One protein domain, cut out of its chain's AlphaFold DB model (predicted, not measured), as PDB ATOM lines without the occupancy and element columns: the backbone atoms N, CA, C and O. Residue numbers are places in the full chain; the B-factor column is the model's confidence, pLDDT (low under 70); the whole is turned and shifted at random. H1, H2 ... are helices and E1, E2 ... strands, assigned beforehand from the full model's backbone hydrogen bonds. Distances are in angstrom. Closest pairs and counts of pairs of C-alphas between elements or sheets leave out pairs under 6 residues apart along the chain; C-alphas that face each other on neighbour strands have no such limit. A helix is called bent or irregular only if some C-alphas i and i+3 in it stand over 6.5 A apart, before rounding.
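AT A GLANCE: This is residues 31 to 123 of the 916 residues of the protein "Virulence-associated E family protein" of Leptolyngbya sp. PCC 7376 (UniProt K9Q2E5). A long, strongly twisted hairpin of two strands, E2 and E3, with the short strand E1 beside E2, makes a sheet like a wall; the short helix H1 lies over one face of it, and the longer helix H2 only grazes it near the start of E2 and the end of E3. Long loops make up much of the rest. The printed part has 93 residues, with two named helices and three named strands in the order E1, H1, H2, E2, E3; the sheet has the order E1, E2, E3, all antiparallel. The class is mixed, helices and strands, with under half of the residues in named elements. The whole is compact, with a radius of gyration of the C-alphas of 13.6 A and spans of 38 by 34 by 24 A.

HOW THE PARTS SIT: E2, residues 79 to 86, is the inner strand. It forms a hairpin with the edge strand E3, residues 91 to 100, at 156 degrees between their directions; N 82 and O 97 are within hydrogen-bond range at 2.9 A, N 97 and O 82 at 2.8 A. The other edge strand, E1, residues 31 to 33, is antiparallel to E2 at 134 degrees, with N 31 and O 81 at 2.8 A. H1, residues 47 to 51, is on the sheet and over E2, at a height over the sheet of 8.1 A. H2, residues 66 to 77, only grazes the sheet with residues 72 to 77; its closest C-alphas to E3 are those of Ile 75 and Pro 100, 5.6 A. With residues 75 to 76 alone H2 only just touches H1, with 3 pairs of C-alphas within 8 A; the closest are those of Ala 47 and Ile 75, 6.4 A. In H1 every O i to N i+4 pair is within hydrogen-bond range, in H2 4 of 8.

IN THESE COORDINATES: E1 begins at C-alpha 31, (89.738, -12.082, 128.418), and is 6.2 A long; H1 is 6.4 A long. H2 is 18.1 A long and irregular, with C-alphas 71 and 74 8.2 A apart. E2 is 23.0 A long, from C-alpha 79 at (96.063, -15.845, 123.715). E3 is 25.3 A long and ends at C-alpha 100, (98.657, -14.437, 120.661).

THE WHOLE: The C-alphas farthest apart are those of Ala 39 and Val 88, 41.3 A. The printed part has no cut. The links E1 to H1 and H1 to H2 are long; H2 to E2 and E2 to E3 are tight. Residues 101 to 123 hold no named element. The mean pLDDT of the printed part is 83.1; residues 36 to 45 and residue 62 are under 70.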
ATOM      1  N   ILE A  31      90.410 -10.782 128.489       91.88
ATOM      2  CA  ILE A  31      89.738 -12.082 128.418       91.88
ATOM      3  C   ILE A  31      90.732 -13.146 127.912       91.88
ATOM      4  O   ILE A  31      91.324 -12.952 126.848       91.88
ATOM      5  N   PRO A  32      90.940 -14.285 128.600       90.31
ATOM      6  CA  PRO A  32      91.719 -15.401 128.062       90.31
ATOM      7  C   PRO A  32      90.936 -16.113 126.948       90.31
ATOM      8  O   PRO A  32      89.807 -16.546 127.157       90.31
ATOM      9  N   VAL A  33      91.542 -16.284 125.770       87.62
ATOM     10  CA  VAL A  33      90.857 -16.798 124.570       87.62
ATOM     11  C   VAL A  33      91.561 -18.039 124.021       87.62
ATOM     12  O   VAL A  33      92.790 -18.079 123.875       87.62
ATOM     13  N   LYS A  34      90.777 -19.072 123.694       82.00
ATOM     14  CA  LYS A  34      91.300 -20.373 123.260       82.00
ATOM     15  C   LYS A  34      91.682 -20.374 121.777       82.00
ATOM     16  O   LYS A  34      91.116 -19.663 120.943       82.00
ATOM     17  N   GLY A  35      92.675 -21.199 121.458       77.12
ATOM     18  CA  GLY A  35      92.992 -21.587 120.085       77.12
ATOM     19  C   GLY A  35      92.039 -22.669 119.570       77.12
ATOM     20  O   GLY A  35      91.239 -23.206 120.337       77.12
ATOM     21  N   ARG A  36      92.117 -23.009 118.278       69.31
ATOM     22  CA  ARG A  36      91.343 -24.125 117.717       69.31
ATOM     23  C   ARG A  36      91.984 -25.457 118.114       69.31
ATOM     24  O   ARG A  36      93.099 -25.745 117.690       69.31
ATOM     25  N   ASP A  37      91.238 -26.285 118.837       59.22
ATOM     26  CA  ASP A  37      91.542 -27.706 119.019       59.22
ATOM     27  C   ASP A  37      90.736 -28.528 117.995       59.22
ATOM     28  O   ASP A  37      89.529 -28.341 117.851       59.22
ATOM     29  N   GLU A  38      91.388 -29.428 117.255       50.84
ATOM     30  CA  GLU A  38      90.710 -30.299 116.282       50.84
ATOM     31  C   GLU A  38      89.843 -31.381 116.958       50.84
ATOM     32  O   GLU A  38      88.985 -31.975 116.301       50.84
ATOM     33  N   ALA A  39      90.028 -31.628 118.262       47.66
ATOM     34  CA  ALA A  39      89.279 -32.628 119.022       47.66
ATOM     35  C   ALA A  39      87.914 -32.145 119.553       47.66
ATOM     36  O   ALA A  39      87.093 -32.982 119.935       47.66
ATOM     37  N   ILE A  40      87.649 -30.831 119.589       48.09
ATOM     38  CA  ILE A  40      86.403 -30.255 120.130       48.09
ATOM     39  C   ILE A  40      85.882 -29.168 119.165       48.09
ATOM     40  O   ILE A  40      86.309 -28.019 119.259       48.09
ATOM     41  N   PRO A  41      84.986 -29.506 118.213       44.25
ATOM     42  CA  PRO A  41      84.587 -28.586 117.138       44.25
ATOM     43  C   PRO A  41      83.732 -27.389 117.575       44.25
ATOM     44  O   PRO A  41      83.779 -26.351 116.919       44.25
ATOM     45  N   ASP A  42      82.963 -27.549 118.655       48.66
ATOM     46  CA  ASP A  42      81.971 -26.588 119.139       48.66
ATOM     47  C   ASP A  42      82.376 -26.092 120.539       48.66
ATOM     48  O   ASP A  42      81.975 -26.651 121.561       48.66
ATOM     49  N   VAL A  43      83.228 -25.064 120.581       48.22
ATOM     50  CA  VAL A  43      83.604 -24.345 121.807       48.22
ATOM     51  C   VAL A  43      83.394 -22.859 121.559       48.22
ATOM     52  O   VAL A  43      83.886 -22.331 120.560       48.22
ATOM     53  N   ASP A  44      82.689 -22.193 122.469       50.84
ATOM     54  CA  ASP A  44      82.594 -20.734 122.489       50.84
ATOM     55  C   ASP A  44      83.987 -20.095 122.735       50.84
ATOM     56  O   ASP A  44      84.920 -20.748 123.212       50.84
ATOM     57  N   ASP A  45      84.149 -18.816 122.386       62.91
ATOM     58  CA  ASP A  45      85.377 -18.025 122.600       62.91
ATOM     59  C   ASP A  45      86.665 -18.535 121.908       62.91
ATOM     60  O   ASP A  45      87.747 -18.631 122.504       62.91
ATOM     61  N   LEU A  46      86.586 -18.797 120.599       80.31
ATOM     62  CA  LEU A  46      87.768 -19.006 119.751       80.31
ATOM     63  C   LEU A  46      88.386 -17.676 119.283       80.31
ATOM     64  O   LEU A  46      87.697 -16.783 118.785       80.31
ATOM     65  N   ALA A  47      89.721 -17.586 119.287       84.00
ATOM     66  CA  ALA A  47      90.472 -16.405 118.823       84.00
ATOM     67  C   ALA A  47      90.142 -15.972 117.378       84.00
ATOM     68  O   ALA A  47      90.251 -14.797 117.014       84.00
ATOM     69  N   TRP A  48      89.702 -16.922 116.549       86.56
ATOM     70  CA  TRP A  48      89.233 -16.664 115.190       86.56
ATOM     71  C   TRP A  48      87.944 -15.844 115.138       86.56
ATOM     72  O   TRP A  48      87.784 -15.049 114.212       86.56
ATOM     73  N   ASP A  49      87.024 -16.016 116.081       85.81
ATOM     74  CA  ASP A  49      85.724 -15.349 116.031       85.81
ATOM     75  C   ASP A  49      85.820 -13.893 116.502       85.81
ATOM     76  O   ASP A  49      85.244 -13.020 115.849       85.81
ATOM     77  N   TYR A  50      86.684 -13.606 117.484       87.31
ATOM     78  CA  TYR A  50      87.072 -12.242 117.868       87.31
ATOM     79  C   TYR A  50      87.767 -11.474 116.725       87.31
ATOM     80  O   TYR A  50      87.335 -10.385 116.345       87.31
ATOM     81  N   LEU A  51      88.818 -12.033 116.105       88.31
ATOM     82  CA  LEU A  51      89.543 -11.336 115.027       88.31
ATOM     83  C   LEU A  51      88.782 -11.287 113.689       88.31
ATOM     84  O   LEU A  51      89.018 -10.380 112.884       88.31
ATOM     85  N   PHE A  52      87.885 -12.241 113.422       88.75
ATOM     86  CA  PHE A  52      87.179 -12.379 112.141       88.75
ATOM     87  C   PHE A  52      85.647 -12.389 112.298       88.75
ATOM     88  O   PHE A  52      84.935 -13.176 111.659       88.75
ATOM     89  N   TYR A  53      85.133 -11.456 113.102       84.00
ATOM     90  CA  TYR A  53      83.706 -11.299 113.414       84.00
ATOM     91  C   TYR A  53      82.808 -10.912 112.216       84.00
ATOM     92  O   TYR A  53      81.596 -11.120 112.254       84.00
ATOM     93  N   LEU A  54      83.361 -10.363 111.124       80.38
ATOM     94  CA  LEU A  54      82.577  -9.971 109.942       80.38
ATOM     95  C   LEU A  54      82.433 -11.083 108.894       80.38
ATOM     96  O   LEU A  54      83.395 -11.744 108.497       80.38
ATOM     97  N   GLN A  55      81.242 -11.164 108.294       78.75
ATOM     98  CA  GLN A  55      80.931 -12.108 107.209       78.75
ATOM     99  C   GLN A  55      81.824 -11.954 105.962       78.75
ATOM    100  O   GLN A  55      82.041 -12.920 105.234       78.75
ATOM    101  N   VAL A  56      82.432 -10.781 105.733       81.94
ATOM    102  CA  VAL A  56      83.383 -10.561 104.621       81.94
ATOM    103  C   VAL A  56      84.625 -11.468 104.698       81.94
ATOM    104  O   VAL A  56      85.249 -11.772 103.675       81.94
ATOM    105  N   TYR A  57      84.980 -11.952 105.892       82.94
ATOM    106  CA  TYR A  57      86.086 -12.892 106.094       82.94
ATOM    107  C   TYR A  57      85.707 -14.348 105.788       82.94
ATOM    108  O   TYR A  57      86.589 -15.182 105.554       82.94
ATOM    109  N   ARG A  58      84.406 -14.647 105.752       82.69
ATOM    110  CA  ARG A  58      83.831 -15.991 105.671       82.69
ATOM    111  C   ARG A  58      83.359 -16.319 104.248       82.69
ATOM    112  O   ARG A  58      83.349 -15.477 103.338       82.69
ATOM    113  N   LYS A  59      83.090 -17.600 104.026       80.25
ATOM    114  CA  LYS A  59      82.432 -18.180 102.848       80.25
ATOM    115  C   LYS A  59      80.930 -18.310 103.139       80.25
ATOM    116  O   LYS A  59      80.517 -18.224 104.288       80.25
ATOM    117  N   ASN A  60      80.127 -18.616 102.119       73.00
ATOM    118  CA  ASN A  60      78.672 -18.788 102.261       73.00
ATOM    119  C   ASN A  60      78.266 -19.904 103.252       73.00
ATOM    120  O   ASN A  60      77.135 -19.910 103.714       73.00
ATOM    121  N   ASN A  61      79.173 -20.831 103.582       71.38
ATOM    122  CA  ASN A  61      78.974 -21.884 104.582       71.38
ATOM    123  C   ASN A  61      79.537 -21.525 105.977       71.38
ATOM    124  O   ASN A  61      79.906 -22.420 106.729       71.38
ATOM    125  N   GLY A  62      79.717 -20.237 106.294       69.88
ATOM    126  CA  GLY A  62      80.233 -19.751 107.585       69.88
ATOM    127  C   GLY A  62      81.746 -19.915 107.808       69.88
ATOM    128  O   GLY A  62      82.341 -19.152 108.565       69.88
ATOM    129  N   GLY A  63      82.407 -20.847 107.116       76.44
ATOM    130  CA  GLY A  63      83.844 -21.102 107.277       76.44
ATOM    131  C   GLY A  63      84.741 -19.982 106.733       76.44
ATOM    132  O   GLY A  63      84.445 -19.365 105.706       76.44
ATOM    133  N   LEU A  64      85.885 -19.734 107.378       82.06
ATOM    134  CA  LEU A  64      86.830 -18.689 106.966       82.06
ATOM    135  C   LEU A  64      87.452 -18.932 105.578       82.06
ATOM    136  O   LEU A  64      87.659 -20.060 105.113       82.06
ATOM    137  N   ARG A  65      87.771 -17.836 104.881       82.75
ATOM    138  CA  ARG A  65      88.492 -17.872 103.597       82.75
ATOM    139  C   ARG A  65      89.952 -18.273 103.823       82.75
ATOM    140  O   ARG A  65      90.608 -17.726 104.703       82.75
ATOM    141  N   LYS A  66      90.481 -19.151 102.959       85.12
ATOM    142  CA  LYS A  66      91.823 -19.758 103.092       85.12
ATOM    143  C   LYS A  66      92.943 -18.741 103.369       85.12
ATOM    144  O   LYS A  66      93.747 -18.961 104.259       85.12
ATOM    145  N   LYS A  67      92.926 -17.583 102.697       87.44
ATOM    146  CA  LYS A  67      93.894 -16.494 102.928       87.44
ATOM    147  C   LYS A  67      94.010 -16.076 104.403       87.44
ATOM    148  O   LYS A  67      95.092 -15.674 104.812       87.44
ATOM    149  N   TRP A  68      92.932 -16.103 105.183       88.38
ATOM    150  CA  TRP A  68      92.991 -15.730 106.597       88.38
ATOM    151  C   TRP A  68      93.617 -16.844 107.434       88.38
ATOM    152  O   TRP A  68      94.552 -16.564 108.173       88.38
ATOM    153  N   LEU A  69      93.207 -18.096 107.208       84.62
ATOM    154  CA  LEU A  69      93.811 -19.282 107.828       84.62
ATOM    155  C   LEU A  69      95.334 -19.322 107.594       84.62
ATOM    156  O   LEU A  69      96.104 -19.348 108.548       84.62
ATOM    157  N   ASP A  70      95.772 -19.188 106.337       83.50
ATOM    158  CA  ASP A  70      97.190 -19.248 105.952       83.50
ATOM    159  C   ASP A  70      98.052 -18.120 106.572       83.50
ATOM    160  O   ASP A  70      99.252 -18.300 106.761       83.50
ATOM    161  N   ASN A  71      97.482 -16.936 106.849       83.94
ATOM    162  CA  ASN A  71      98.235 -15.789 107.389       83.94
ATOM    163  C   ASN A  71      98.162 -15.665 108.923       83.94
ATOM    164  O   ASN A  71      98.992 -14.962 109.501       83.94
ATOM    165  N   TYR A  72      97.180 -16.301 109.570       88.81
ATOM    166  CA  TYR A  72      96.887 -16.125 110.997       88.81
ATOM    167  C   TYR A  72      96.936 -17.426 111.813       88.81
ATOM    168  O   TYR A  72      96.677 -17.361 113.001       88.81
ATOM    169  N   SER A  73      97.354 -18.565 111.249       86.94
ATOM    170  CA  SER A  73      97.452 -19.866 111.953       86.94
ATOM    171  C   SER A  73      98.137 -19.836 113.331       86.94
ATOM    172  O   SER A  73      97.789 -20.604 114.212       86.94
ATOM    173  N   HIS A  74      99.068 -18.912 113.574       88.06
ATOM    174  CA  HIS A  74      99.663 -18.698 114.901       88.06
ATOM    175  C   HIS A  74      98.651 -18.396 116.034       88.06
ATOM    176  O   HIS A  74      98.970 -18.624 117.200       88.06
ATOM    177  N   ILE A  75      97.436 -17.917 115.726       89.62
ATOM    178  CA  ILE A  75      96.384 -17.697 116.736       89.62
ATOM    179  C   ILE A  75      95.734 -19.005 117.219       89.62
ATOM    180  O   ILE A  75      95.055 -18.998 118.244       89.62
ATOM    181  N   ASP A  76      95.996 -20.138 116.555       87.69
ATOM    182  CA  ASP A  76      95.617 -21.473 117.042       87.69
ATOM    183  C   ASP A  76      96.356 -21.858 118.342       87.69
ATOM    184  O   ASP A  76      95.943 -22.784 119.028       87.69
ATOM    185  N   ALA A  77      97.390 -21.109 118.750       86.12
ATOM    186  CA  ALA A  77      98.016 -21.232 120.071       86.12
ATOM    187  C   ALA A  77      97.216 -20.563 121.215       86.12
ATOM    188  O   ALA A  77      97.661 -20.581 122.365       86.12
ATOM    189  N   GLY A  78      96.075 -19.929 120.915       88.94
ATOM    190  CA  GLY A  78      95.325 -19.108 121.867       88.94
ATOM    191  C   GLY A  78      96.063 -17.827 122.264       88.94
ATOM    192  O   GLY A  78      97.076 -17.450 121.660       88.94
ATOM    193  N   GLY A  79      95.536 -17.131 123.266       92.44
ATOM    194  CA  GLY A  79      96.063 -15.845 123.715       92.44
ATOM    195  C   GLY A  79      95.117 -15.144 124.680       92.44
ATOM    196  O   GLY A  79      94.360 -15.795 125.397       92.44
ATOM    197  N   TRP A  80      95.122 -13.815 124.652       93.50
ATOM    198  CA  TRP A  80      94.108 -13.000 125.319       93.50
ATOM    199  C   TRP A  80      93.553 -11.911 124.401       93.50
ATOM    200  O   TRP A  80      94.209 -11.483 123.449       93.50
ATOM    201  N   TRP A  81      92.331 -11.475 124.688       94.69
ATOM    202  CA  TRP A  81      91.616 -10.413 123.992       94.69
ATOM    203  C   TRP A  81      91.332  -9.254 124.942       94.69
ATOM    204  O   TRP A  81      90.817  -9.460 126.034       94.69
ATOM    205  N   CYS A  82      91.643  -8.036 124.508       95.12
ATOM    206  CA  CYS A  82      91.192  -6.810 125.154       95.12
ATOM    207  C   CYS A  82      90.224  -6.103 124.208       95.12
ATOM    208  O   CYS A  82      90.609  -5.701 123.101       95.12
ATOM    209  N   GLN A  83      88.971  -5.982 124.632       92.81
ATOM    210  CA  GLN A  83      87.937  -5.241 123.915       92.81
ATOM    211  C   GLN A  83      88.032  -3.744 124.259       92.81
ATOM    212  O   GLN A  83      88.778  -3.360 125.157       92.81
ATOM    213  N   THR A  84      87.325  -2.892 123.517       93.19
ATOM    214  CA  THR A  84      87.102  -1.492 123.908       93.19
ATOM    215  C   THR A  84      85.614  -1.203 123.969       93.19
ATOM    216  O   THR A  84      84.838  -1.724 123.162       93.19
ATOM    217  N   LEU A  85      85.229  -0.319 124.875       93.12
ATOM    218  CA  LEU A  85      83.934   0.344 124.840       93.12
ATOM    219  C   LEU A  85      83.885   1.309 123.641       93.12
ATOM    220  O   LEU A  85      84.913   1.869 123.249       93.12
ATOM    221  N   ASP A  86      82.708   1.471 123.033       90.88
ATOM    222  CA  ASP A  86      82.401   2.559 122.099       90.88
ATOM    223  C   ASP A  86      81.631   3.635 122.866       90.88
ATOM    224  O   ASP A  86      80.400   3.612 122.954       90.88
ATOM    225  N   ILE A  87      82.373   4.582 123.443       91.50
ATOM    226  CA  ILE A  87      81.798   5.600 124.332       91.50
ATOM    227  C   ILE A  87      80.920   6.619 123.592       91.50
ATOM    228  O   ILE A  87      80.282   7.442 124.232       91.50
ATOM    229  N   VAL A  88      80.875   6.616 122.255       86.88
ATOM    230  CA  VAL A  88      79.976   7.496 121.484       86.88
ATOM    231  C   VAL A  88      78.608   6.845 121.298       86.88
ATOM    232  O   VAL A  88      77.595   7.543 121.266       86.88
ATOM    233  N   ASN A  89      78.569   5.515 121.182       82.62
ATOM    234  CA  ASN A  89      77.343   4.762 120.929       82.62
ATOM    235  C   ASN A  89      76.760   4.065 122.172       82.62
ATOM    236  O   ASN A  89      75.619   3.610 122.091       82.62
ATOM    237  N   GLY A  90      77.504   3.977 123.284       81.19
ATOM    238  CA  GLY A  90      77.067   3.275 124.501       81.19
ATOM    239  C   GLY A  90      76.903   1.769 124.273       81.19
ATOM    240  O   GLY A  90      75.876   1.191 124.619       81.19
ATOM    241  N   ASP A  91      77.860   1.150 123.575       81.75
ATOM    242  CA  ASP A  91      77.857  -0.286 123.270       81.75
ATOM    243  C   ASP A  91      79.300  -0.821 123.247       81.75
ATOM    244  O   ASP A  91      80.277  -0.075 123.124       81.75
ATOM    245  N   TYR A  92      79.451  -2.137 123.341       83.56
ATOM    246  CA  TYR A  92      80.748  -2.792 123.232       83.56
ATOM    247  C   TYR A  92      81.242  -2.752 121.787       83.56
ATOM    248  O   TYR A  92      80.604  -3.282 120.866       83.56
ATOM    249  N   SER A  93      82.433  -2.200 121.563       88.44
ATOM    250  CA  SER A  93      83.029  -2.243 120.234       88.44
ATOM    251  C   SER A  93      83.391  -3.675 119.873       88.44
ATOM    252  O   SER A  93      84.054  -4.380 120.625       88.44
ATOM    253  N   GLN A  94      83.019  -4.117 118.672       86.44
ATOM    254  CA  GLN A  94      83.510  -5.396 118.139       86.44
ATOM    255  C   GLN A  94      84.997  -5.352 117.766       86.44
ATOM    256  O   GLN A  94      85.585  -6.369 117.399       86.44
ATOM    257  N   TRP A  95      85.592  -4.160 117.786       92.62
ATOM    258  CA  TRP A  95      87.016  -3.989 117.606       92.62
ATOM    259  C   TRP A  95      87.744  -4.206 118.939       92.62
ATOM    260  O   TRP A  95      87.256  -3.845 120.004       92.62
ATOM    261  N   GLY A  96      88.941  -4.777 118.868       92.94
ATOM    262  CA  GLY A  96      89.795  -4.980 120.029       92.94
ATOM    263  C   GLY A  96      91.201  -5.403 119.630       92.94
ATOM    264  O   GLY A  96      91.629  -5.269 118.473       92.94
ATOM    265  N   CYS A  97      91.935  -5.913 120.607       94.12
ATOM    266  CA  CYS A  97      93.312  -6.352 120.471       94.12
ATOM    267  C   CYS A  97      93.460  -7.795 120.933       94.12
ATOM    268  O   CYS A  97      93.202  -8.109 122.092       94.12
ATOM    269  N   PHE A  98      93.931  -8.657 120.033       94.69
ATOM    270  CA  PHE A  98      94.343 -10.008 120.377       94.69
ATOM    271  C   PHE A  98      95.853 -10.044 120.609       94.69
ATOM    272  O   PHE A  98      96.625  -9.673 119.718       94.69
ATOM    273  N   LYS A  99      96.291 -10.552 121.760       93.62
ATOM    274  CA  LYS A  99      97.684 -10.939 121.972       93.62
ATOM    275  C   LYS A  99      97.812 -12.463 121.857       93.62
ATOM    276  O   LYS A  99      97.400 -13.163 122.780       93.62
ATOM    277  N   PRO A 100      98.394 -13.004 120.770       92.19
ATOM    278  CA  PRO A 100      98.657 -14.437 120.661       92.19
ATOM    279  C   PRO A 100      99.721 -14.891 121.668       92.19
ATOM    280  O   PRO A 100     100.748 -14.229 121.836       92.19
ATOM    281  N   ASN A 101      99.544 -16.094 122.223       90.56
ATOM    282  CA  ASN A 101     100.565 -16.791 123.017       90.56
ATOM    283  C   ASN A 101     101.862 -17.019 122.220       90.56
ATOM    284  O   ASN A 101     102.954 -17.007 122.784       90.56
ATOM    285  N   THR A 102     101.761 -17.188 120.893       89.88
ATOM    286  CA  THR A 102     102.916 -17.283 119.985       89.88
ATOM    287  C   THR A 102     102.880 -16.183 118.908       89.88
ATOM    288  O   THR A 102     102.328 -16.363 117.824       89.88
ATOM    289  N   PRO A 103     103.468 -15.001 119.172       90.75
ATOM    290  CA  PRO A 103     103.537 -13.904 118.208       90.75
ATOM    291  C   PRO A 103     104.225 -14.286 116.890       90.75
ATOM    292  O   PRO A 103     105.376 -14.737 116.879       90.75
ATOM    293  N   ARG A 104     103.564 -14.045 115.749       91.56
ATOM    294  CA  ARG A 104     104.181 -14.267 114.428       91.56
ATOM    295  C   ARG A 104     105.215 -13.193 114.084       91.56
ATOM    296  O   ARG A 104     105.256 -12.108 114.663       91.56
ATOM    297  N   LYS A 105     106.019 -13.454 113.053       89.38
ATOM    298  CA  LYS A 105     106.848 -12.434 112.391       89.38
ATOM    299  C   LYS A 105     106.130 -11.886 111.154       89.38
ATOM    300  O   LYS A 105     105.415 -12.614 110.465       89.38
ATOM    301  N   ASN A 106     106.305 -10.599 110.867       83.88
ATOM    302  CA  ASN A 106     105.875 -10.003 109.605       83.88
ATOM    303  C   ASN A 106     106.852 -10.371 108.465       83.88
ATOM    304  O   ASN A 106     107.870 -11.031 108.681       83.88
ATOM    305  N   LYS A 107     106.567  -9.909 107.240       81.56
ATOM    306  CA  LYS A 107     107.415 -10.160 106.055       81.56
ATOM    307  C   LYS A 107     108.834  -9.577 106.150       81.56
ATOM    308  O   LYS A 107     109.698  -9.980 105.385       81.56
ATOM    309  N   GLU A 108     109.062  -8.645 107.070       80.75
ATOM    310  CA  GLU A 108     110.347  -7.983 107.332       80.75
ATOM    311  C   GLU A 108     111.090  -8.643 108.514       80.75
ATOM    312  O   GLU A 108     112.109  -8.136 108.975       80.75
ATOM    313  N   GLY A 109     110.565  -9.751 109.055       83.56
ATOM    314  CA  GLY A 109     111.122 -10.461 110.209       83.56
ATOM    315  C   GLY A 109     110.804  -9.836 111.574       83.56
ATOM    316  O   GLY A 109     111.150 -10.430 112.599       83.56
ATOM    317  N   LYS A 110     110.120  -8.684 111.624       85.06
ATOM    318  CA  LYS A 110     109.719  -8.017 112.873       85.06
ATOM    319  C   LYS A 110     108.596  -8.799 113.558       85.06
ATOM    320  O   LYS A 110     107.621  -9.183 112.916       85.06
ATOM    321  N   LEU A 111     108.716  -9.000 114.869       88.75
ATOM    322  CA  LEU A 111     107.687  -9.647 115.684       88.75
ATOM    323  C   LEU A 111     106.405  -8.794 115.735       88.75
ATOM    324  O   LEU A 111     106.463  -7.603 116.052       88.75
ATOM    325  N   VAL A 112     105.260  -9.408 115.446       88.19
ATOM    326  CA  VAL A 112     103.919  -8.824 115.570       88.19
ATOM    327  C   VAL A 112     103.344  -9.304 116.897       88.19
ATOM    328  O   VAL A 112     102.820 -10.407 116.984       88.19
ATOM    329  N   LYS A 113     103.523  -8.498 117.952       89.12
ATOM    330  CA  LYS A 113     103.086  -8.840 119.319       89.12
ATOM    331  C   LYS A 113     101.564  -8.835 119.495       89.12
ATOM    332  O   LYS A 113     101.085  -9.507 120.393       89.12
ATOM    333  N   TYR A 114     100.848  -8.078 118.668       91.81
ATOM    334  CA  TYR A 114      99.419  -7.814 118.789       91.81
ATOM    335  C   TYR A 114      98.763  -7.881 117.409       91.81
ATOM    336  O   TYR A 114      99.327  -7.376 116.435       91.81
ATOM    337  N   GLU A 115      97.577  -8.476 117.340       92.38
ATOM    338  CA  GLU A 115      96.727  -8.537 116.154       92.38
ATOM    339  C   GLU A 115      95.431  -7.753 116.389       92.38
ATOM    340  O   GLU A 115      94.927  -7.654 117.508       92.38
ATOM    341  N   HIS A 116      94.869  -7.227 115.304       92.00
ATOM    342  CA  HIS A 116      93.601  -6.497 115.299       92.00
ATOM    343  C   HIS A 116      92.734  -6.974 114.125       92.00
ATOM    344  O   HIS A 116      93.293  -7.427 113.117       92.00
ATOM    345  N   PRO A 117      91.395  -6.840 114.198       91.12
ATOM    346  CA  PRO A 117      90.481  -7.239 113.129       91.12
ATOM    347  C   PRO A 117      90.907  -6.733 111.731       91.12
ATOM    348  O   PRO A 117      90.932  -5.521 111.481       91.12
ATOM    349  N   PRO A 118      91.275  -7.619 110.779       87.31
ATOM    350  CA  PRO A 118      92.000  -7.184 109.588       87.31
ATOM    351  C   PRO A 118      91.172  -6.296 108.655       87.31
ATOM    352  O   PRO A 118      90.097  -6.687 108.203       87.31
ATOM    353  N   LYS A 119      91.728  -5.143 108.261       84.69
ATOM    354  CA  LYS A 119      91.062  -4.095 107.456       84.69
ATOM    355  C   LYS A 119      89.935  -3.325 108.165       84.69
ATOM    356  O   LYS A 119      89.226  -2.592 107.479       84.69
ATOM    357  N   GLN A 120      89.761  -3.468 109.476       86.94
ATOM    358  CA  GLN A 120      88.892  -2.558 110.226       86.94
ATOM    359  C   GLN A 120      89.649  -1.280 110.605       86.94
ATOM    360  O   GLN A 120      90.868  -1.346 110.801       86.94
ATOM    361  N   PRO A 121      88.965  -0.126 110.709       86.25
ATOM    362  CA  PRO A 121      89.516   1.042 111.380       86.25
ATOM    363  C   PRO A 121      89.933   0.664 112.801       86.25
ATOM    364  O   PRO A 121      89.198  -0.026 113.507       86.25
ATOM    365  N   THR A 122      91.123   1.088 113.200       88.75
ATOM    366  CA  THR A 122      91.608   0.931 114.566       88.75
ATOM    367  C   THR A 122      90.911   1.916 115.499       88.75
ATOM    368  O   THR A 122      90.628   3.048 115.106       88.75
ATOM    369  N   GLN A 123      90.643   1.492 116.732       92.88
ATOM    370  CA  GLN A 123      89.998   2.325 117.749       92.88
ATOM    371  C   GLN A 123      90.958   2.586 118.925       92.88
ATOM    372  O   GLN A 123      91.973   1.882 119.054       92.88
TER     373      GLN A 123